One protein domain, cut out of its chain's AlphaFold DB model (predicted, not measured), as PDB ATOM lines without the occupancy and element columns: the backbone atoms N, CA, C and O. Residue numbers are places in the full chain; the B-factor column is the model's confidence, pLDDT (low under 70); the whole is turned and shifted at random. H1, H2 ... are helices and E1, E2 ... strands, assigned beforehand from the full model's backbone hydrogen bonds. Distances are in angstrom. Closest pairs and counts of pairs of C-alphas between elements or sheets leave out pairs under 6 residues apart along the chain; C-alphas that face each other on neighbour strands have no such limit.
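What this domain is: This is residues 20 to 93 and 139 to 222 of the 225 residues of an uncharacterized protein of Cyanothece sp. SIO1E1 (UniProt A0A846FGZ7). A twisted sheet of five strands curls round the long helix H3, with the short helix H4 on its opposite face and H1 and H2 toward the two ends of the elongated whole. The printed part has 158 residues, with nine named elements in the order E1 E2 E3 H1 E4 E5 H2 H3 H4, class mixed. The antiparallel sheet runs E1 E2 E3 E5 E4. The whole is only just compact, close to loose, with a radius of gyration of the C-alphas of 17.9 A and spans of 64 by 35 by 31 A.

Where its parts are: E1, residues 22 to 30, begins at C-alpha 22 (-32.880, -3.337, 34.111). E2 is residues 33 to 42, E3 45 to 55 (32.2 A), H1 63 to 77, E4 86 to 92, E5 139 to 149 (32.5 A), H2 159 to 171 and H3 179 to 207 (40.5 A). H4, residues 217 to 222, ends at C-alpha 222 (-20.223, -12.965, 39.694).

How they stand to each other: E1, E2 and E3 form a meander, successive antiparallel neighbours in two hairpins, with N 26 and O 37 at 2.8 A and N 40 and O 47 at 2.8 A. E5 pairs with E3 (N 50 and O 144, 2.8 A) and E4 (N 89 and O 141, 2.8 A). E3, H1, E4 is a split strand-helix-strand unit, E5 between its strands, with a right-handed crossover. H3 is on the sheet; its closest C-alphas to E5 are Gly 196 and Tyr 146, 5.3 A. H4's height over the sheet is 8.4 A. H1 touches H3 with residues 72 to 76 alone, closest C-alphas Gly 76 and Arg 207, 4.9 A. H2 only grazes the sheet. Every O i to N i+4 pair is within hydrogen-bond range in H1 and H2, 21 of 25 in H3; H4 has 0 of 2, but 2 of 3 O i to N i+3.

The domain as a whole: Residues 94 to 138 are not printed; C-alphas 93 and 139 are 9.0 A apart. Of the links printed whole, none is long. Confidence is under 70 at residues 59, 149 to 185 and 218 to 222.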
ATOM      1  N   SER A  20     -30.367   2.299  31.857       70.81
ATOM      2  CA  SER A  20     -30.478   0.870  32.127       70.81
ATOM      3  C   SER A  20     -31.932   0.421  32.040       70.81
ATOM      4  O   SER A  20     -32.744   0.733  32.902       70.81
ATOM      5  N   ASP A  21     -32.244  -0.432  31.063       81.25
ATOM      6  CA  ASP A  21     -33.551  -1.098  30.994       81.25
ATOM      7  C   ASP A  21     -33.741  -2.143  32.122       81.25
ATOM      8  O   ASP A  21     -34.735  -2.860  32.122       81.25
ATOM      9  N   LEU A  22     -32.788  -2.327  33.050       83.12
ATOM     10  CA  LEU A  22     -32.880  -3.337  34.111       83.12
ATOM     11  C   LEU A  22     -33.936  -2.953  35.155       83.12
ATOM     12  O   LEU A  22     -33.680  -2.131  36.027       83.12
ATOM     13  N   GLU A  23     -35.079  -3.636  35.123       81.06
ATOM     14  CA  GLU A  23     -36.138  -3.486  36.125       81.06
ATOM     15  C   GLU A  23     -35.751  -4.215  37.420       81.06
ATOM     16  O   GLU A  23     -35.776  -3.645  38.509       81.06
ATOM     17  N   CYS A  24     -35.391  -5.501  37.322       79.81
ATOM     18  CA  CYS A  24     -34.968  -6.287  38.480       79.81
ATOM     19  C   CYS A  24     -34.201  -7.560  38.100       79.81
ATOM     20  O   CYS A  24     -34.200  -8.018  36.956       79.81
ATOM     21  N   ILE A  25     -33.566  -8.175  39.101       82.44
ATOM     22  CA  ILE A  25     -33.024  -9.532  39.001       82.44
ATOM     23  C   ILE A  25     -33.979 -10.469  39.738       82.44
ATOM     24  O   ILE A  25     -34.256 -10.272  40.921       82.44
ATOM     25  N   CYS A  26     -34.483 -11.491  39.053       80.94
ATOM     26  CA  CYS A  26     -35.480 -12.403  39.597       80.94
ATOM     27  C   CYS A  26     -34.937 -13.828  39.747       80.94
ATOM     28  O   CYS A  26     -34.061 -14.279  39.007       80.94
ATOM     29  N   ARG A  27     -35.473 -14.541  40.741       84.44
ATOM     30  CA  ARG A  27     -35.235 -15.967  40.978       84.44
ATOM     31  C   ARG A  27     -36.535 -16.718  40.725       84.44
ATOM     32  O   ARG A  27     -37.524 -16.492  41.416       84.44
ATOM     33  N   LEU A  28     -36.522 -17.619  39.755       83.06
ATOM     34  CA  LEU A  28     -37.634 -18.491  39.417       83.06
ATOM     35  C   LEU A  28     -37.375 -19.869  40.026       83.06
ATOM     36  O   LEU A  28     -36.576 -20.650  39.511       83.06
ATOM     37  N   ALA A  29     -38.062 -20.152  41.133       81.62
ATOM     38  CA  ALA A  29     -38.040 -21.443  41.810       81.62
ATOM     39  C   ALA A  29     -39.299 -22.251  41.439       81.62
ATOM     40  O   ALA A  29     -40.277 -22.276  42.185       81.62
ATOM     41  N   LEU A  30     -39.315 -22.862  40.252       78.00
ATOM     42  CA  LEU A  30     -40.489 -23.557  39.707       78.00
ATOM     43  C   LEU A  30     -40.165 -25.018  39.390       78.00
ATOM     44  O   LEU A  30     -39.167 -25.321  38.742       78.00
ATOM     45  N   ARG A  31     -41.047 -25.937  39.814       76.19
ATOM     46  CA  ARG A  31     -40.954 -27.388  39.534       76.19
ATOM     47  C   ARG A  31     -39.590 -27.997  39.909       76.19
ATOM     48  O   ARG A  31     -39.013 -28.755  39.134       76.19
ATOM     49  N   GLY A  32     -39.060 -27.621  41.076       77.19
ATOM     50  CA  GLY A  32     -37.769 -28.106  41.584       77.19
ATOM     51  C   GLY A  32     -36.538 -27.518  40.884       77.19
ATOM     52  O   GLY A  32     -35.425 -27.972  41.124       77.19
ATOM     53  N   ARG A  33     -36.718 -26.523  40.010       81.31
ATOM     54  CA  ARG A  33     -35.631 -25.819  39.322       81.31
ATOM     55  C   ARG A  33     -35.428 -24.454  39.961       81.31
ATOM     56  O   ARG A  33     -36.408 -23.794  40.288       81.31
ATOM     57  N   ASP A  34     -34.172 -24.045  40.097       85.00
ATOM     58  CA  ASP A  34     -33.775 -22.731  40.599       85.00
ATOM     59  C   ASP A  34     -33.022 -21.972  39.504       85.00
ATOM     60  O   ASP A  34     -31.886 -22.310  39.169       85.00
ATOM     61  N   VAL A  35     -33.691 -20.993  38.902       87.88
ATOM     62  CA  VAL A  35     -33.203 -20.269  37.726       87.88
ATOM     63  C   VAL A  35     -33.171 -18.781  38.037       87.88
ATOM     64  O   VAL A  35     -34.182 -18.206  38.428       87.88
ATOM     65  N   GLY A  36     -32.022 -18.131  37.860       87.31
ATOM     66  CA  GLY A  36     -31.965 -16.669  37.869       87.31
ATOM     67  C   GLY A  36     -32.338 -16.102  36.499       87.31
ATOM     68  O   GLY A  36     -32.117 -16.768  35.487       87.31
ATOM     69  N   ALA A  37     -32.854 -14.879  36.448       88.44
ATOM     70  CA  ALA A  37     -33.030 -14.129  35.207       88.44
ATOM     71  C   ALA A  37     -32.971 -12.618  35.455       88.44
ATOM     72  O   ALA A  37     -33.341 -12.142  36.530       88.44
ATOM     73  N   TYR A  38     -32.559 -11.860  34.442       88.69
ATOM     74  CA  TYR A  38     -32.775 -10.413  34.422       88.69
ATOM     75  C   TYR A  38     -34.155 -10.116  33.845       88.69
ATOM     76  O   TYR A  38     -34.516 -10.683  32.814       88.69
ATOM     77  N   LEU A  39     -34.907  -9.232  34.491       87.19
ATOM     78  CA  LEU A  39     -36.100  -8.626  33.920       87.19
ATOM     79  C   LEU A  39     -35.729  -7.229  33.441       87.19
ATOM     80  O   LEU A  39     -35.338  -6.379  34.240       87.19
ATOM     81  N   LEU A  40     -35.847  -7.016  32.139       87.44
ATOM     82  CA  LEU A  40     -35.653  -5.723  31.510       87.44
ATOM     83  C   LEU A  40     -37.012  -5.128  31.145       87.44
ATOM     84  O   LEU A  40     -37.896  -5.860  30.690       87.44
ATOM     85  N   ARG A  41     -37.176  -3.818  31.295       83.31
ATOM     86  CA  ARG A  41     -38.372  -3.086  30.900       83.31
ATOM     87  C   ARG A  41     -37.985  -1.898  30.033       83.31
ATOM     88  O   ARG A  41     -37.287  -0.999  30.476       83.31
ATOM     89  N   HIS A  42     -38.514  -1.876  28.815       83.12
ATOM     90  CA  HIS A  42     -38.375  -0.748  27.902       83.12
ATOM     91  C   HIS A  42     -39.764  -0.294  27.442       83.12
ATOM     92  O   HIS A  42     -40.395  -0.923  26.586       83.12
ATOM     93  N   GLY A  43     -40.286   0.766  28.062       80.25
ATOM     94  CA  GLY A  43     -41.669   1.208  27.868       80.25
ATOM     95  C   GLY A  43     -42.682   0.131  28.285       80.25
ATOM     96  O   GLY A  43     -42.779  -0.218  29.463       80.25
ATOM     97  N   GLN A  44     -43.428  -0.391  27.306       74.25
ATOM     98  CA  GLN A  44     -44.441  -1.446  27.473       74.25
ATOM     99  C   GLN A  44     -43.932  -2.847  27.085       74.25
ATOM    100  O   GLN A  44     -44.710  -3.781  26.898       74.25
ATOM    101  N   ARG A  45     -42.617  -3.004  26.914       79.88
ATOM    102  CA  ARG A  45     -41.977  -4.282  26.605       79.88
ATOM    103  C   ARG A  45     -41.250  -4.799  27.841       79.88
ATOM    104  O   ARG A  45     -40.390  -4.101  28.373       79.88
ATOM    105  N   PHE A  46     -41.549  -6.033  28.234       84.50
ATOM    106  CA  PHE A  46     -40.825  -6.757  29.275       84.50
ATOM    107  C   PHE A  46     -39.977  -7.857  28.644       84.50
ATOM    108  O   PHE A  46     -40.498  -8.697  27.917       84.50
ATOM    109  N   THR A  47     -38.682  -7.890  28.936       88.50
ATOM    110  CA  THR A  47     -37.763  -8.893  28.393       88.50
ATOM    111  C   THR A  47     -37.087  -9.647  29.521       88.50
ATOM    112  O   THR A  47     -36.332  -9.078  30.303       88.50
ATOM    113  N   PHE A  48     -37.315 -10.952  29.573       89.75
ATOM    114  CA  PHE A  48     -36.579 -11.851  30.447       89.75
ATOM    115  C   PHE A  48     -35.281 -12.275  29.776       89.75
ATOM    116  O   PHE A  48     -35.300 -12.669  28.615       89.75
ATOM    117  N   VAL A  49     -34.165 -12.242  30.497       92.50
ATOM    118  CA  VAL A  49     -32.871 -12.748  30.023       92.50
ATOM    119  C   VAL A  49     -32.414 -13.882  30.930       92.50
ATOM    120  O   VAL A  49     -32.108 -13.664  32.103       92.50
ATOM    121  N   PHE A  50     -32.361 -15.085  30.364       93.19
ATOM    122  CA  PHE A  50     -31.923 -16.311  31.020       93.19
ATOM    123  C   PHE A  50     -30.483 -16.645  30.633       93.19
ATOM    124  O   PHE A  50     -30.112 -16.628  29.469       93.19
ATOM    125  N   GLY A  51     -29.681 -16.973  31.626       92.12
ATOM    126  CA  GLY A  51     -28.266 -17.260  31.575       92.12
ATOM    127  C   GLY A  51     -28.052 -18.757  31.673       92.12
ATOM    128  O   GLY A  51     -28.619 -19.423  32.545       92.12
ATOM    129  N   PHE A  52     -27.204 -19.277  30.801       92.44
ATOM    130  CA  PHE A  52     -26.773 -20.662  30.804       92.44
ATOM    131  C   PHE A  52     -25.254 -20.719  30.727       92.44
ATOM    132  O   PHE A  52     -24.627 -19.933  30.018       92.44
ATOM    133  N   GLN A  53     -24.669 -21.672  31.438       92.12
ATOM    134  CA  GLN A  53     -23.247 -21.968  31.387       92.12
ATOM    135  C   GLN A  53     -23.045 -23.322  30.718       92.12
ATOM    136  O   GLN A  53     -23.605 -24.322  31.162       92.12
ATOM    137  N   ALA A  54     -22.225 -23.359  29.674       89.88
ATOM    138  CA  ALA A  54     -21.886 -24.572  28.948       89.88
ATOM    139  C   ALA A  54     -20.363 -24.784  28.902       89.88
ATOM    140  O   ALA A  54     -19.597 -23.810  28.969       89.88
ATOM    141  N   PRO A  55     -19.899 -26.039  28.767       86.62
ATOM    142  CA  PRO A  55     -18.522 -26.315  28.383       86.62
ATOM    143  C   PRO A  55     -18.176 -25.596  27.075       86.62
ATOM    144  O   PRO A  55     -18.997 -25.507  26.161       86.62
ATOM    145  N   GLY A  56     -16.960 -25.064  26.974       82.25
ATOM    146  CA  GLY A  56     -16.487 -24.498  25.718       82.25
ATOM    147  C   GLY A  56     -16.228 -25.580  24.668       82.25
ATOM    148  O   GLY A  56     -15.902 -26.722  24.990       82.25
ATOM    149  N   ILE A  57     -16.326 -25.198  23.398       80.75
ATOM    150  CA  ILE A  57     -15.977 -26.070  22.272       80.75
ATOM    151  C   ILE A  57     -14.444 -26.126  22.177       80.75
ATOM    152  O   ILE A  57     -13.774 -25.089  22.179       80.75
ATOM    153  N   HIS A  58     -13.875 -27.333  22.153       74.19
ATOM    154  CA  HIS A  58     -12.423 -27.510  22.099       74.19
ATOM    155  C   HIS A  58     -11.889 -27.207  20.695       74.19
ATOM    156  O   HIS A  58     -12.487 -27.593  19.696       74.19
ATOM    157  N   THR A  59     -10.721 -26.577  20.602       69.19
ATOM    158  CA  THR A  59     -10.077 -26.216  19.323       69.19
ATOM    159  C   THR A  59      -9.340 -27.376  18.645       69.19
ATOM    160  O   THR A  59      -8.796 -27.204  17.563       69.19
ATOM    161  N   LEU A  60      -9.324 -28.563  19.265       73.69
ATOM    162  CA  LEU A  60      -8.606 -29.759  18.786       73.69
ATOM    163  C   LEU A  60      -9.571 -30.836  18.271       73.69
ATOM    164  O   LEU A  60      -9.260 -32.024  18.302       73.69
ATOM    165  N   LEU A  61     -10.773 -30.433  17.860       77.25
ATOM    166  CA  LEU A  61     -11.740 -31.353  17.275       77.25
ATOM    167  C   LEU A  61     -11.238 -31.834  15.912       77.25
ATOM    168  O   LEU A  61     -10.723 -31.052  15.110       77.25
ATOM    169  N   ALA A  62     -11.416 -33.128  15.640       83.44
ATOM    170  CA  ALA A  62     -11.189 -33.655  14.301       83.44
ATOM    171  C   ALA A  62     -12.149 -32.968  13.307       83.44
ATOM    172  O   ALA A  62     -13.272 -32.640  13.699       83.44
ATOM    173  N   PRO A  63     -11.784 -32.785  12.024       83.19
ATOM    174  CA  PRO A  63     -12.616 -32.057  11.059       83.19
ATOM    175  C   PRO A  63     -14.076 -32.536  10.993       83.19
ATOM    176  O   PRO A  63     -14.996 -31.725  11.035       83.19
ATOM    177  N   SER A  64     -14.299 -33.852  11.020       80.94
ATOM    178  CA  SER A  64     -15.641 -34.451  11.034       80.94
ATOM    179  C   SER A  64     -16.447 -34.125  12.300       80.94
ATOM    180  O   SER A  64     -17.667 -33.973  12.248       80.94
ATOM    181  N   GLN A  65     -15.782 -33.992  13.449       82.88
ATOM    182  CA  GLN A  65     -16.419 -33.580  14.701       82.88
ATOM    183  C   GLN A  65     -16.740 -32.084  14.686       82.88
ATOM    184  O   GLN A  65     -17.791 -31.683  15.183       82.88
ATOM    185  N   THR A  66     -15.867 -31.270  14.090       85.12
ATOM    186  CA  THR A  66     -16.086 -29.832  13.910       85.12
ATOM    187  C   THR A  66     -17.327 -29.570  13.063       85.12
ATOM    188  O   THR A  66     -18.199 -28.818  13.494       85.12
ATOM    189  N   GLU A  67     -17.464 -30.237  11.915       86.31
ATOM    190  CA  GLU A  67     -18.659 -30.124  11.065       86.31
ATOM    191  C   GLU A  67     -19.930 -30.544  11.807       86.31
ATOM    192  O   GLU A  67     -20.932 -29.832  11.777       86.31
ATOM    193  N   ALA A  68     -19.889 -31.655  12.548       86.50
ATOM    194  CA  ALA A  68     -21.035 -32.102  13.334       86.50
ATOM    195  C   ALA A  68     -21.451 -31.081  14.410       86.50
ATOM    196  O   ALA A  68     -22.646 -30.881  14.640       86.50
ATOM    197  N   VAL A  69     -20.490 -30.429  15.072       85.94
ATOM    198  CA  VAL A  69     -20.766 -29.373  16.059       85.94
ATOM    199  C   VAL A  69     -21.347 -28.133  15.382       85.94
ATOM    200  O   VAL A  69     -22.357 -27.613  15.853       85.94
ATOM    201  N   LEU A  70     -20.762 -27.683  14.270       86.88
ATOM    202  CA  LEU A  70     -21.254 -26.523  13.521       86.88
ATOM    203  C   LEU A  70     -22.674 -26.748  12.997       86.88
ATOM    204  O   LEU A  70     -23.536 -25.901  13.214       86.88
ATOM    205  N   ASN A  71     -22.955 -27.920  12.426       88.75
ATOM    206  CA  ASN A  71     -24.288 -28.265  11.933       88.75
ATOM    207  C   ASN A  71     -25.338 -28.215  13.053       88.75
ATOM    208  O   ASN A  71     -26.404 -27.631  12.871       88.75
ATOM    209  N   ARG A  72     -25.029 -28.747  14.244       89.19
ATOM    210  CA  ARG A  72     -25.931 -28.670  15.409       89.19
ATOM    211  C   ARG A  72     -26.157 -27.236  15.878       89.19
ATOM    212  O   ARG A  72     -27.280 -26.868  16.221       89.19
ATOM    213  N   LEU A  73     -25.106 -26.414  15.892       87.81
ATOM    214  CA  LEU A  73     -25.231 -24.994  16.221       87.81
ATOM    215  C   LEU A  73     -26.134 -24.279  15.215       87.81
ATOM    216  O   LEU A  73     -27.049 -23.571  15.627       87.81
ATOM    217  N   GLU A  74     -25.934 -24.499  13.918       88.75
ATOM    218  CA  GLU A  74     -26.765 -23.917  12.864       88.75
ATOM    219  C   GLU A  74     -28.227 -24.366  12.960       88.75
ATOM    220  O   GLU A  74     -29.136 -23.537  12.909       88.75
ATOM    221  N   GLU A  75     -28.481 -25.660  13.152       87.62
ATOM    222  CA  GLU A  75     -29.829 -26.196  13.381       87.62
ATOM    223  C   GLU A  75     -30.484 -25.595  14.629       87.62
ATOM    224  O   GLU A  75     -31.679 -25.279  14.639       87.62
ATOM    225  N   GLY A  76     -29.691 -25.380  15.676       85.56
ATOM    226  CA  GLY A  76     -30.110 -24.675  16.873       85.56
ATOM    227  C   GLY A  76     -30.387 -23.186  16.644       85.56
ATOM    228  O   GLY A  76     -31.302 -22.628  17.243       85.56
ATOM    229  N   LEU A  77     -29.666 -22.507  15.762       86.31
ATOM    230  CA  LEU A  77     -29.938 -21.099  15.459       86.31
ATOM    231  C   LEU A  77     -31.160 -20.928  14.544       86.31
ATOM    232  O   LEU A  77     -31.859 -19.923  14.634       86.31
ATOM    233  N   LYS A  78     -31.502 -21.936  13.734       86.69
ATOM    234  CA  LYS A  78     -32.726 -21.931  12.908       86.69
ATOM    235  C   LYS A  78     -34.021 -21.971  13.726       86.69
ATOM    236  O   LYS A  78     -35.076 -21.635  13.202       86.69
ATOM    237  N   GLY A  79     -33.972 -22.398  14.991       82.75
ATOM    238  CA  GLY A  79     -35.156 -22.470  15.858       82.75
ATOM    239  C   GLY A  79     -35.481 -21.190  16.631       82.75
ATOM    240  O   GLY A  79     -36.375 -21.228  17.471       82.75
ATOM    241  N   LEU A  80     -34.772 -20.085  16.378       83.75
ATOM    242  CA  LEU A  80     -35.037 -18.795  17.015       83.75
ATOM    243  C   LEU A  80     -36.394 -18.234  16.579       83.75
ATOM    244  O   LEU A  80     -36.689 -18.159  15.384       83.75
ATOM    245  N   ARG A  81     -37.218 -17.807  17.541       83.06
ATOM    246  CA  ARG A  81     -38.493 -17.142  17.245       83.06
ATOM    247  C   ARG A  81     -38.257 -15.659  16.934       83.06
ATOM    248  O   ARG A  81     -37.256 -15.088  17.371       83.06
ATOM    249  N   PRO A  82     -39.178 -14.987  16.225       78.25
ATOM    250  CA  PRO A  82     -39.110 -13.539  16.066       78.25
ATOM    251  C   PRO A  82     -38.998 -12.836  17.428       78.25
ATOM    252  O   PRO A  82     -39.807 -13.068  18.321       78.25
ATOM    253  N   GLY A  83     -37.977 -11.991  17.591       77.50
ATOM    254  CA  GLY A  83     -37.717 -11.263  18.840       77.50
ATOM    255  C   GLY A  83     -36.843 -11.996  19.865       77.50
ATOM    256  O   GLY A  83     -36.381 -11.351  20.810       77.50
ATOM    257  N   ASP A  84     -36.547 -13.284  19.669       83.94
ATOM    258  CA  ASP A  84     -35.552 -14.001  20.467       83.94
ATOM    259  C   ASP A  84     -34.146 -13.467  20.137       83.94
ATOM    260  O   ASP A  84     -33.763 -13.297  18.976       83.94
ATOM    261  N   ARG A  85     -33.343 -13.204  21.169       89.12
ATOM    262  CA  ARG A  85     -31.913 -12.881  21.034       89.12
ATOM    263  C   ARG A  85     -31.094 -13.790  21.929       89.12
ATOM    264  O   ARG A  85     -31.384 -13.880  23.122       89.12
ATOM    265  N   LEU A  86     -30.050 -14.390  21.366       90.69
ATOM    266  CA  LEU A  86     -29.031 -15.136  22.094       90.69
ATOM    267  C   LEU A  86     -27.724 -14.350  22.064       90.69
ATOM    268  O   LEU A  86     -27.184 -14.085  20.993       90.69
ATOM    269  N   ARG A  87     -27.206 -13.988  23.233       90.75
ATOM    270  CA  ARG A  87     -25.861 -13.431  23.375       90.75
ATOM    271  C   ARG A  87     -24.931 -14.515  23.888       90.75
ATOM    272  O   ARG A  87     -25.244 -15.190  24.862       90.75
ATOM    273  N   ILE A  88     -23.787 -14.660  23.237       89.06
ATOM    274  CA  ILE A  88     -22.805 -15.695  23.536       89.06
ATOM    275  C   ILE A  88     -21.518 -15.013  23.988       89.06
ATOM    276  O   ILE A  88     -20.978 -14.175  23.271       89.06
ATOM    277  N   HIS A  89     -21.025 -15.376  25.168       89.38
ATOM    278  CA  HIS A  89     -19.716 -14.973  25.662       89.38
ATOM    279  C   HIS A  89     -18.831 -16.206  25.786       89.38
ATOM    280  O   HIS A  89     -19.107 -17.107  26.578       89.38
ATOM    281  N   LEU A  90     -17.753 -16.229  25.009       86.38
ATOM    282  CA  LEU A  90     -16.694 -17.211  25.167       86.38
ATOM    283  C   LEU A  90     -15.679 -16.676  26.173       86.38
ATOM    284  O   LEU A  90     -15.181 -15.558  26.042       86.38
ATOM    285  N   ARG A  91     -15.370 -17.490  27.174       83.69
ATOM    286  CA  ARG A  91     -14.389 -17.190  28.204       83.69
ATOM    287  C   ARG A  91     -13.288 -18.237  28.152       83.69
ATOM    288  O   ARG A  91     -13.565 -19.420  28.312       83.69
ATOM    289  N   SER A  92     -12.050 -17.797  27.970       81.94
ATOM    290  CA  SER A  92     -10.866 -18.648  28.062       81.94
ATOM    291  C   SER A  92      -9.795 -17.888  28.826       81.94
ATOM    292  O   SER A  92      -9.302 -16.863  28.365       81.94
ATOM    293  N   PHE A  93      -9.511 -18.329  30.045       79.38
ATOM    294  CA  PHE A  93      -8.478 -17.731  30.885       79.38
ATOM    295  C   PHE A  93      -7.631 -18.840  31.485       79.38
ATOM    296  O   PHE A  93      -8.173 -19.853  31.927       79.38
ATOM    297  N   GLN A 139     -14.937 -21.854  28.449       87.19
ATOM    298  CA  GLN A 139     -16.291 -21.815  28.989       87.19
ATOM    299  C   GLN A 139     -17.172 -20.941  28.108       87.19
ATOM    300  O   GLN A 139     -16.721 -19.930  27.570       87.19
ATOM    301  N   LEU A 140     -18.442 -21.308  27.998       89.50
ATOM    302  CA  LEU A 140     -19.432 -20.563  27.243       89.50
ATOM    303  C   LEU A 140     -20.520 -20.058  28.189       89.50
ATOM    304  O   LEU A 140     -21.086 -20.835  28.957       89.50
ATOM    305  N   TYR A 141     -20.830 -18.770  28.107       91.19
ATOM    306  CA  TYR A 141     -21.970 -18.163  28.786       91.19
ATOM    307  C   TYR A 141     -22.971 -17.698  27.738       91.19
ATOM    308  O   TYR A 141     -22.633 -16.958  26.814       91.19
ATOM    309  N   LEU A 142     -24.206 -18.151  27.875       92.06
ATOM    310  CA  LEU A 142     -25.292 -17.908  26.939       92.06
ATOM    311  C   LEU A 142     -26.358 -17.086  27.651       92.06
ATOM    312  O   LEU A 142     -26.868 -17.519  28.676       92.06
ATOM    313  N   PHE A 143     -26.720 -15.930  27.106       92.94
ATOM    314  CA  PHE A 143     -27.810 -15.100  27.609       92.94
ATOM    315  C   PHE A 143     -28.921 -15.058  26.570       92.94
ATOM    316  O   PHE A 143     -28.799 -14.420  25.524       92.94
ATOM    317  N   ALA A 144     -29.992 -15.775  26.861       92.81
ATOM    318  CA  ALA A 144     -31.110 -16.012  25.979       92.81
ATOM    319  C   ALA A 144     -32.303 -15.163  26.423       92.81
ATOM    320  O   ALA A 144     -32.738 -15.232  27.572       92.81
ATOM    321  N   SER A 145     -32.805 -14.327  25.522       92.06
ATOM    322  CA  SER A 145     -33.892 -13.398  25.820       92.06
ATOM    323  C   SER A 145     -35.252 -13.952  25.416       92.06
ATOM    324  O   SER A 145     -35.377 -14.681  24.435       92.06
ATOM    325  N   TYR A 146     -36.270 -13.586  26.182       89.62
ATOM    326  CA  TYR A 146     -37.670 -13.859  25.914       89.62
ATOM    327  C   TYR A 146     -38.466 -12.580  26.151       89.62
ATOM    328  O   TYR A 146     -38.525 -12.073  27.273       89.62
ATOM    329  N   THR A 147     -39.045 -12.048  25.079       86.56
ATOM    330  CA  THR A 147     -39.714 -10.746  25.082       86.56
ATOM    331  C   THR A 147     -41.229 -10.909  25.154       86.56
ATOM    332  O   THR A 147     -41.819 -11.714  24.436       86.56
ATOM    333  N   LEU A 148     -41.860 -10.099  25.995       80.00
ATOM    334  CA  LEU A 148     -43.298  -9.922  26.121       80.00
ATOM    335  C   LEU A 148     -43.630  -8.482  25.703       80.00
ATOM    336  O   LEU A 148     -43.238  -7.529  26.378       80.00
ATOM    337  N   GLU A 149     -44.321  -8.320  24.575       69.69
ATOM    338  CA  GLU A 149     -44.824  -7.021  24.109       69.69
ATOM    339  C   GLU A 149     -46.301  -6.867  24.480       69.69
ATOM    340  O   GLU A 149     -47.105  -7.777  24.261       69.69
ATOM    341  N   LEU A 150     -46.662  -5.716  25.043       59.69
ATOM    342  CA  LEU A 150     -48.049  -5.363  25.324       59.69
ATOM    343  C   LEU A 150     -48.662  -4.684  24.082       59.69
ATOM    344  O   LEU A 150     -48.132  -3.680  23.610       59.69
ATOM    345  N   GLY A 151     -49.776  -5.218  23.567       51.28
ATOM    346  CA  GLY A 151     -50.646  -4.527  22.598       51.28
ATOM    347  C   GLY A 151     -50.220  -4.540  21.123       51.28
ATOM    348  O   GLY A 151     -50.517  -3.583  20.412       51.28
ATOM    349  N   ARG A 152     -49.521  -5.579  20.644       45.47
ATOM    350  CA  ARG A 152     -49.147  -5.704  19.225       45.47
ATOM    351  C   ARG A 152     -49.964  -6.798  18.527       45.47
ATOM    352  O   ARG A 152     -49.607  -7.972  18.589       45.47
ATOM    353  N   GLU A 153     -51.009  -6.357  17.827       38.56
ATOM    354  CA  GLU A 153     -51.871  -7.163  16.955       38.56
ATOM    355  C   GLU A 153     -51.051  -7.698  15.776       38.56
ATOM    356  O   GLU A 153     -50.827  -7.023  14.769       38.56
ATOM    357  N   GLY A 154     -50.513  -8.905  15.915       41.28
ATOM    358  CA  GLY A 154     -49.694  -9.486  14.859       41.28
ATOM    359  C   GLY A 154     -48.994 -10.767  15.269       41.28
ATOM    360  O   GLY A 154     -47.812 -10.757  15.593       41.28
ATOM    361  N   SER A 155     -49.709 -11.889  15.162       40.44
ATOM    362  CA  SER A 155     -49.202 -13.269  15.263       40.44
ATOM    363  C   SER A 155     -48.990 -13.859  16.668       40.44
ATOM    364  O   SER A 155     -47.928 -14.384  16.971       40.44
ATOM    365  N   ALA A 156     -50.034 -13.885  17.505       41.31
ATOM    366  CA  ALA A 156     -50.321 -15.034  18.386       41.31
ATOM    367  C   ALA A 156     -51.646 -14.837  19.153       41.31
ATOM    368  O   ALA A 156     -51.688 -14.409  20.307       41.31
ATOM    369  N   ASP A 157     -52.742 -15.255  18.522       44.44
ATOM    370  CA  ASP A 157     -54.142 -15.082  18.958       44.44
ATOM    371  C   ASP A 157     -54.485 -15.618  20.370       44.44
ATOM    372  O   ASP A 157     -55.521 -15.300  20.957       44.44
ATOM    373  N   ARG A 158     -53.619 -16.459  20.951       45.53
ATOM    374  CA  ARG A 158     -53.791 -17.015  22.308       45.53
ATOM    375  C   ARG A 158     -52.992 -16.275  23.372       45.53
ATOM    376  O   ARG A 158     -53.373 -16.290  24.539       45.53
ATOM    377  N   THR A 159     -51.897 -15.626  22.991       45.25
ATOM    378  CA  THR A 159     -51.045 -14.900  23.932       45.25
ATOM    379  C   THR A 159     -51.566 -13.501  24.197       45.25
ATOM    380  O   THR A 159     -51.405 -12.998  25.303       45.25
ATOM    381  N   GLU A 160     -52.224 -12.909  23.205       46.53
ATOM    382  CA  GLU A 160     -52.707 -11.532  23.224       46.53
ATOM    383  C   GLU A 160     -53.939 -11.350  24.120       46.53
ATOM    384  O   GLU A 160     -53.955 -10.456  24.962       46.53
ATOM    385  N   LYS A 161     -54.915 -12.268  24.063       51.75
ATOM    386  CA  LYS A 161     -56.131 -12.200  24.900       51.75
ATOM    387  C   LYS A 161     -55.838 -12.273  26.399       51.75
ATOM    388  O   LYS A 161     -56.507 -11.620  27.195       51.75
ATOM    389  N   LEU A 162     -54.820 -13.041  26.789       48.59
ATOM    390  CA  LEU A 162     -54.420 -13.178  28.191       48.59
ATOM    391  C   LEU A 162     -53.596 -11.974  28.674       48.59
ATOM    392  O   LEU A 162     -53.720 -11.565  29.823       48.59
ATOM    393  N   ILE A 163     -52.792 -11.377  27.789       49.00
ATOM    394  CA  ILE A 163     -52.018 -10.162  28.076       49.00
ATOM    395  C   ILE A 163     -52.942  -8.941  28.169       49.00
ATOM    396  O   ILE A 163     -52.823  -8.166  29.112       49.00
ATOM    397  N   ALA A 164     -53.910  -8.804  27.262       51.88
ATOM    398  CA  ALA A 164     -54.913  -7.741  27.307       51.88
ATOM    399  C   ALA A 164     -55.759  -7.804  28.591       51.88
ATOM    400  O   ALA A 164     -56.047  -6.775  29.197       51.88
ATOM    401  N   TRP A 165     -56.094  -9.012  29.063       52.69
ATOM    402  CA  TRP A 165     -56.747  -9.202  30.360       52.69
ATOM    403  C   TRP A 165     -55.864  -8.738  31.532       52.69
ATOM    404  O   TRP A 165     -56.352  -8.062  32.437       52.69
ATOM    405  N   LEU A 166     -54.558  -9.024  31.490       45.56
ATOM    406  CA  LEU A 166     -53.594  -8.598  32.511       45.56
ATOM    407  C   LEU A 166     -53.369  -7.076  32.532       45.56
ATOM    408  O   LEU A 166     -53.264  -6.495  33.611       45.56
ATOM    409  N   VAL A 167     -53.341  -6.426  31.366       51.50
ATOM    410  CA  VAL A 167     -53.192  -4.964  31.234       51.50
ATOM    411  C   VAL A 167     -54.452  -4.228  31.666       51.50
ATOM    412  O   VAL A 167     -54.353  -3.271  32.428       51.50
ATOM    413  N   ASN A 168     -55.638  -4.704  31.271       53.38
ATOM    414  CA  ASN A 168     -56.897  -4.122  31.746       53.38
ATOM    415  C   ASN A 168     -57.007  -4.196  33.270       53.38
ATOM    416  O   ASN A 168     -57.573  -3.296  33.887       53.38
ATOM    417  N   GLN A 169     -56.442  -5.234  33.897       46.56
ATOM    418  CA  GLN A 169     -56.335  -5.264  35.349       46.56
ATOM    419  C   GLN A 169     -55.359  -4.205  35.863       46.56
ATOM    420  O   GLN A 169     -55.760  -3.501  36.777       46.56
ATOM    421  N   TYR A 170     -54.169  -4.040  35.265       39.75
ATOM    422  CA  TYR A 170     -53.143  -3.058  35.665       39.75
ATOM    423  C   TYR A 170     -53.585  -1.586  35.515       39.75
ATOM    424  O   TYR A 170     -53.415  -0.802  36.446       39.75
ATOM    425  N   GLU A 171     -54.203  -1.194  34.395       47.25
ATOM    426  CA  GLU A 171     -54.677   0.189  34.179       47.25
ATOM    427  C   GLU A 171     -55.881   0.543  35.064       47.25
ATOM    428  O   GLU A 171     -55.975   1.658  35.581       47.25
ATOM    429  N   THR A 172     -56.748  -0.434  35.345       45.16
ATOM    430  CA  THR A 172     -57.838  -0.297  36.329       45.16
ATOM    431  C   THR A 172     -57.307  -0.324  37.779       45.16
ATOM    432  O   THR A 172     -58.030   0.010  38.718       45.16
ATOM    433  N   PHE A 173     -56.031  -0.687  37.991       41.03
ATOM    434  CA  PHE A 173     -55.440  -0.982  39.302       41.03
ATOM    435  C   PHE A 173     -54.771   0.168  40.035       41.03
ATOM    436  O   PHE A 173     -54.276  -0.036  41.143       41.03
ATOM    437  N   LYS A 174     -54.812   1.393  39.515       50.03
ATOM    438  CA  LYS A 174     -54.294   2.563  40.246       50.03
ATOM    439  C   LYS A 174     -55.097   2.894  41.527       50.03
ATOM    440  O   LYS A 174     -54.878   3.943  42.125       50.03
ATOM    441  N   GLY A 175     -56.024   2.017  41.944       44.59
ATOM    442  CA  GLY A 175     -56.952   2.225  43.053       44.59
ATOM    443  C   GLY A 175     -57.145   1.093  44.078       44.59
ATOM    444  O   GLY A 175     -57.808   1.380  45.068       44.59
ATOM    445  N   MET A 176     -56.624  -0.145  43.944       42.09
ATOM    446  CA  MET A 176     -56.916  -1.207  44.947       42.09
ATOM    447  C   MET A 176     -55.816  -2.265  45.223       42.09
ATOM    448  O   MET A 176     -55.912  -3.381  44.751       42.09
ATOM    449  N   LYS A 177     -54.886  -1.969  46.144       46.81
ATOM    450  CA  LYS A 177     -54.238  -2.874  47.142       46.81
ATOM    451  C   LYS A 177     -53.623  -4.233  46.701       46.81
ATOM    452  O   LYS A 177     -54.334  -5.221  46.527       46.81
ATOM    453  N   GLU A 178     -52.283  -4.277  46.709       50.34
ATOM    454  CA  GLU A 178     -51.292  -5.351  47.027       50.34
ATOM    455  C   GLU A 178     -51.527  -6.825  46.611       50.34
ATOM    456  O   GLU A 178     -50.590  -7.483  46.158       50.34
ATOM    457  N   HIS A 179     -52.726  -7.398  46.730       47.03
ATOM    458  CA  HIS A 179     -52.944  -8.839  46.522       47.03
ATOM    459  C   HIS A 179     -53.075  -9.261  45.050       47.03
ATOM    460  O   HIS A 179     -52.717 -10.386  44.701       47.03
ATOM    461  N   LYS A 180     -53.571  -8.389  44.165       50.91
ATOM    462  CA  LYS A 180     -53.727  -8.726  42.734       50.91
ATOM    463  C   LYS A 180     -52.471  -8.437  41.907       50.91
ATOM    464  O   LYS A 180     -52.232  -9.129  40.921       50.91
ATOM    465  N   GLU A 181     -51.624  -7.504  42.343       55.59
ATOM    466  CA  GLU A 181     -50.305  -7.265  41.735       55.59
ATOM    467  C   GLU A 181     -49.417  -8.513  41.846       55.59
ATOM    468  O   GLU A 181     -48.787  -8.932  40.875       55.59
ATOM    469  N   GLN A 182     -49.454  -9.191  42.997       57.25
ATOM    470  CA  GLN A 182     -48.729 -10.446  43.212       57.25
ATOM    471  C   GLN A 182     -49.164 -11.552  42.237       57.25
ATOM    472  O   GLN A 182     -48.315 -12.256  41.688       57.25
ATOM    473  N   GLN A 183     -50.467 -11.688  41.972       62.97
ATOM    474  CA  GLN A 183     -50.988 -12.682  41.025       62.97
ATOM    475  C   GLN A 183     -50.544 -12.390  39.586       62.97
ATOM    476  O   GLN A 183     -50.208 -13.315  38.844       62.97
ATOM    477  N   HIS A 184     -50.485 -11.112  39.201       64.69
ATOM    478  CA  HIS A 184     -50.004 -10.688  37.887       64.69
ATOM    479  C   HIS A 184     -48.533 -11.077  37.662       64.69
ATOM    480  O   HIS A 184     -48.212 -11.759  36.682       64.69
ATOM    481  N   TYR A 185     -47.647 -10.733  38.603       69.00
ATOM    482  CA  TYR A 185     -46.231 -11.102  38.516       69.00
ATOM    483  C   TYR A 185     -46.027 -12.619  38.509       69.00
ATOM    484  O   TYR A 185     -45.215 -13.128  37.739       69.00
ATOM    485  N   GLN A 186     -46.793 -13.366  39.309       70.56
ATOM    486  CA  GLN A 186     -46.724 -14.829  39.324       70.56
ATOM    487  C   GLN A 186     -47.077 -15.446  37.967       70.56
ATOM    488  O   GLN A 186     -46.388 -16.366  37.513       70.56
ATOM    489  N   GLN A 187     -48.112 -14.942  37.293       74.75
ATOM    490  CA  GLN A 187     -48.492 -15.419  35.963       74.75
ATOM    491  C   GLN A 187     -47.425 -15.078  34.916       74.75
ATOM    492  O   GLN A 187     -47.029 -15.953  34.141       74.75
ATOM    493  N   MET A 188     -46.902 -13.848  34.942       77.44
ATOM    494  CA  MET A 188     -45.816 -13.418  34.056       77.44
ATOM    495  C   MET A 188     -44.563 -14.290  34.235       77.44
ATOM    496  O   MET A 188     -44.024 -14.798  33.253       77.44
ATOM    497  N   LEU A 189     -44.136 -14.533  35.478       79.25
ATOM    498  CA  LEU A 189     -42.975 -15.371  35.797       79.25
ATOM    499  C   LEU A 189     -43.187 -16.836  35.398       79.25
ATOM    500  O   LEU A 189     -42.294 -17.461  34.828       79.25
ATOM    501  N   THR A 190     -44.378 -17.386  35.648       80.75
ATOM    502  CA  THR A 190     -44.719 -18.765  35.259       80.75
ATOM    503  C   THR A 190     -44.649 -18.946  33.747       80.75
ATOM    504  O   THR A 190     -44.155 -19.967  33.255       80.75
ATOM    505  N   ARG A 191     -45.106 -17.939  33.002       82.19
ATOM    506  CA  ARG A 191     -45.053 -17.934  31.544       82.19
ATOM    507  C   ARG A 191     -43.633 -17.764  31.025       82.19
ATOM    508  O   ARG A 191     -43.206 -18.548  30.185       82.19
ATOM    509  N   ALA A 192     -42.871 -16.825  31.579       84.94
ATOM    510  CA  ALA A 192     -41.458 -16.653  31.257       84.94
ATOM    511  C   ALA A 192     -40.663 -17.950  31.485       84.94
ATOM    512  O   ALA A 192     -39.824 -18.317  30.664       84.94
ATOM    513  N   PHE A 193     -40.976 -18.697  32.547       85.88
ATOM    514  CA  PHE A 193     -40.378 -20.005  32.801       85.88
ATOM    515  C   PHE A 193     -40.818 -21.073  31.785       85.88
ATOM    516  O   PHE A 193     -39.996 -21.831  31.271       85.88
ATOM    517  N   THR A 194     -42.118 -21.163  31.498       84.56
ATOM    518  CA  THR A 194     -42.672 -22.259  30.688       84.56
ATOM    519  C   THR A 194     -42.426 -22.067  29.192       84.56
ATOM    520  O   THR A 194     -42.028 -23.018  28.526       84.56
ATOM    521  N   ASP A 195     -42.607 -20.849  28.683       85.31
ATOM    522  CA  ASP A 195     -42.538 -20.528  27.252       85.31
ATOM    523  C   ASP A 195     -41.172 -19.952  26.846       85.31
ATOM    524  O   ASP A 195     -40.755 -20.075  25.691       85.31
ATOM    525  N   GLY A 196     -40.489 -19.289  27.783       87.75
ATOM    526  CA  GLY A 196     -39.176 -18.682  27.577       87.75
ATOM    527  C   GLY A 196     -38.056 -19.642  27.952       87.75
ATOM    528  O   GLY A 196     -37.404 -20.212  27.079       87.75
ATOM    529  N   PHE A 197     -37.853 -19.845  29.254       90.56
ATOM    530  CA  PHE A 197     -36.731 -20.618  29.787       90.56
ATOM    531  C   PHE A 197     -36.684 -22.050  29.243       90.56
ATOM    532  O   PHE A 197     -35.650 -22.466  28.733       90.56
ATOM    533  N   ARG A 198     -37.791 -22.802  29.304       89.69
ATOM    534  CA  ARG A 198     -37.810 -24.197  28.826       89.69
ATOM    535  C   ARG A 198     -37.582 -24.326  27.331       89.69
ATOM    536  O   ARG A 198     -36.910 -25.256  26.902       89.69
ATOM    537  N   HIS A 199     -38.143 -23.404  26.553       90.25
ATOM    538  CA  HIS A 199     -37.907 -23.373  25.117       90.25
ATOM    539  C   HIS A 199     -36.415 -23.185  24.831       90.25
ATOM    540  O   HIS A 199     -35.830 -23.965  24.086       90.25
ATOM    541  N   TRP A 200     -35.784 -22.213  25.494       92.25
ATOM    542  CA  TRP A 200     -34.352 -21.969  25.363       92.25
ATOM    543  C   TRP A 200     -33.491 -23.123  25.856       92.25
ATOM    544  O   TRP A 200     -32.536 -23.495  25.185       92.25
ATOM    545  N   GLU A 201     -33.847 -23.732  26.982       91.25
ATOM    546  CA  GLU A 201     -33.161 -24.913  27.496       91.25
ATOM    547  C   GLU A 201     -33.196 -26.061  26.480       91.25
ATOM    548  O   GLU A 201     -32.159 -26.648  26.175       91.25
ATOM    549  N   GLN A 202     -34.363 -26.351  25.905       90.56
ATOM    550  CA  GLN A 202     -34.498 -27.365  24.863       90.56
ATOM    551  C   GLN A 202     -33.699 -26.987  23.610       90.56
ATOM    552  O   GLN A 202     -33.040 -27.838  23.012       90.56
ATOM    553  N   GLN A 203     -33.718 -25.718  23.212       90.56
ATOM    554  CA  GLN A 203     -33.003 -25.254  22.031       90.56
ATOM    555  C   GLN A 203     -31.483 -25.397  22.193       90.56
ATOM    556  O   GLN A 203     -30.808 -25.933  21.314       90.56
ATOM    557  N   ILE A 204     -30.951 -24.986  23.343       91.38
ATOM    558  CA  ILE A 204     -29.519 -25.019  23.657       91.38
ATOM    559  C   ILE A 204     -29.034 -26.457  23.896       91.38
ATOM    560  O   ILE A 204     -27.966 -26.849  23.426       91.38
ATOM    561  N   ASN A 205     -29.810 -27.280  24.602       91.50
ATOM    562  CA  ASN A 205     -29.351 -28.614  24.985       91.50
ATOM    563  C   ASN A 205     -29.709 -29.685  23.965       91.50
ATOM    564  O   ASN A 205     -28.856 -30.497  23.620       91.50
ATOM    565  N   SER A 206     -30.942 -29.695  23.462       88.56
ATOM    566  CA  SER A 206     -31.399 -30.747  22.552       88.56
ATOM    567  C   SER A 206     -31.016 -30.478  21.102       88.56
ATOM    568  O   SER A 206     -30.700 -31.430  20.398       88.56
ATOM    569  N   ARG A 207     -31.041 -29.216  20.643       87.94
ATOM    570  CA  ARG A 207     -30.695 -28.891  19.246       87.94
ATOM    571  C   ARG A 207     -29.230 -28.509  19.080       87.94
ATOM    572  O   ARG A 207     -28.530 -29.142  18.303       87.94
ATOM    573  N   MET A 208     -28.747 -27.534  19.855       87.75
ATOM    574  CA  MET A 208     -27.342 -27.105  19.772       87.75
ATOM    575  C   MET A 208     -26.367 -28.113  20.402       87.75
ATOM    576  O   MET A 208     -25.184 -28.107  20.074       87.75
ATOM    577  N   GLY A 209     -26.836 -28.987  21.301       87.25
ATOM    578  CA  GLY A 209     -26.004 -30.022  21.924       87.25
ATOM    579  C   GLY A 209     -24.972 -29.485  22.920       87.25
ATOM    580  O   GLY A 209     -23.978 -30.159  23.179       87.25
ATOM    581  N   LEU A 210     -25.185 -28.283  23.469       85.81
ATOM    582  CA  LEU A 210     -24.182 -27.576  24.275       85.81
ATOM    583  C   LEU A 210     -24.095 -28.042  25.735       85.81
ATOM    584  O   LEU A 210     -23.193 -27.611  26.441       85.81
ATOM    585  N   GLN A 211     -24.997 -28.918  26.198       88.88
ATOM    586  CA  GLN A 211     -25.022 -29.417  27.587       88.88
ATOM    587  C   GLN A 211     -24.955 -28.281  28.628       88.88
ATOM    588  O   GLN A 211     -24.271 -28.364  29.648       88.88
ATOM    589  N   ALA A 212     -25.643 -27.182  28.340       89.81
ATOM    590  CA  ALA A 212     -25.664 -25.998  29.163       89.81
ATOM    591  C   ALA A 212     -26.516 -26.206  30.420       89.81
ATOM    592  O   ALA A 212     -27.623 -26.752  30.383       89.81
ATOM    593  N   THR A 213     -26.011 -25.696  31.534       91.31
ATOM    594  CA  THR A 213     -26.689 -25.671  32.827       91.31
ATOM    595  C   THR A 213     -27.244 -24.272  33.096       91.31
ATOM    596  O   THR A 213     -26.589 -23.279  32.768       91.31
ATOM    597  N   PRO A 214     -28.457 -24.150  33.657       91.06
ATOM    598  CA  PRO A 214     -29.020 -22.846  33.975       91.06
ATOM    599  C   PRO A 214     -28.235 -22.172  35.099       91.06
ATOM    600  O   PRO A 214     -27.857 -22.805  36.086       91.06
ATOM    601  N   MET A 215     -28.028 -20.866  34.975       89.31
ATOM    602  CA  MET A 215     -27.356 -20.084  36.001       89.31
ATOM    603  C   MET A 215     -28.327 -19.776  37.148       89.31
ATOM    604  O   MET A 215     -29.424 -19.248  36.946       89.31
ATOM    605  N   ALA A 216     -27.913 -20.069  38.380       83.75
ATOM    606  CA  ALA A 216     -28.616 -19.609  39.574       83.75
ATOM    607  C   ALA A 216     -28.326 -18.121  39.829       83.75
ATOM    608  O   ALA A 216     -27.291 -17.599  39.410       83.75
ATOM    609  N   LEU A 217     -29.192 -17.447  40.594       72.56
ATOM    610  CA  LEU A 217     -29.069 -16.014  40.911       72.56
ATOM    611  C   LEU A 217     -27.663 -15.608  41.402       72.56
ATOM    612  O   LEU A 217     -27.120 -14.589  40.982       72.56
ATOM    613  N   LYS A 218     -27.037 -16.438  42.249       67.38
ATOM    614  CA  LYS A 218     -25.688 -16.195  42.795       67.38
ATOM    615  C   LYS A 218     -24.603 -16.096  41.719       67.38
ATOM    616  O   LYS A 218     -23.586 -15.444  41.938       67.38
ATOM    617  N   LEU A 219     -24.793 -16.769  40.586       59.53
ATOM    618  CA  LEU A 219     -23.808 -16.833  39.516       59.53
ATOM    619  C   LEU A 219     -23.871 -15.589  38.619       59.53
ATOM    620  O   LEU A 219     -22.830 -15.090  38.204       59.53
ATOM    621  N   TYR A 220     -25.059 -15.015  38.409       61.66
ATOM    622  CA  TYR A 220     -25.223 -13.772  37.643       61.66
ATOM    623  C   TYR A 220     -24.408 -12.611  38.214       61.66
ATOM    624  O   TYR A 220     -23.675 -11.956  37.478       61.66
ATOM    625  N   LEU A 221     -24.442 -12.429  39.537       57.78
ATOM    626  CA  LEU A 221     -23.710 -11.358  40.223       57.78
ATOM    627  C   LEU A 221     -22.181 -11.489  40.109       57.78
ATOM    628  O   LEU A 221     -21.475 -10.498  40.242       57.78
ATOM    629  N   ARG A 222     -21.664 -12.697  39.848       56.78
ATOM    630  CA  ARG A 222     -20.223 -12.965  39.694       56.78
ATOM    631  C   ARG A 222     -19.724 -12.879  38.254       56.78
ATOM    632  O   ARG A 222     -18.520 -12.889  38.045       56.78
TER     633      ARG A 222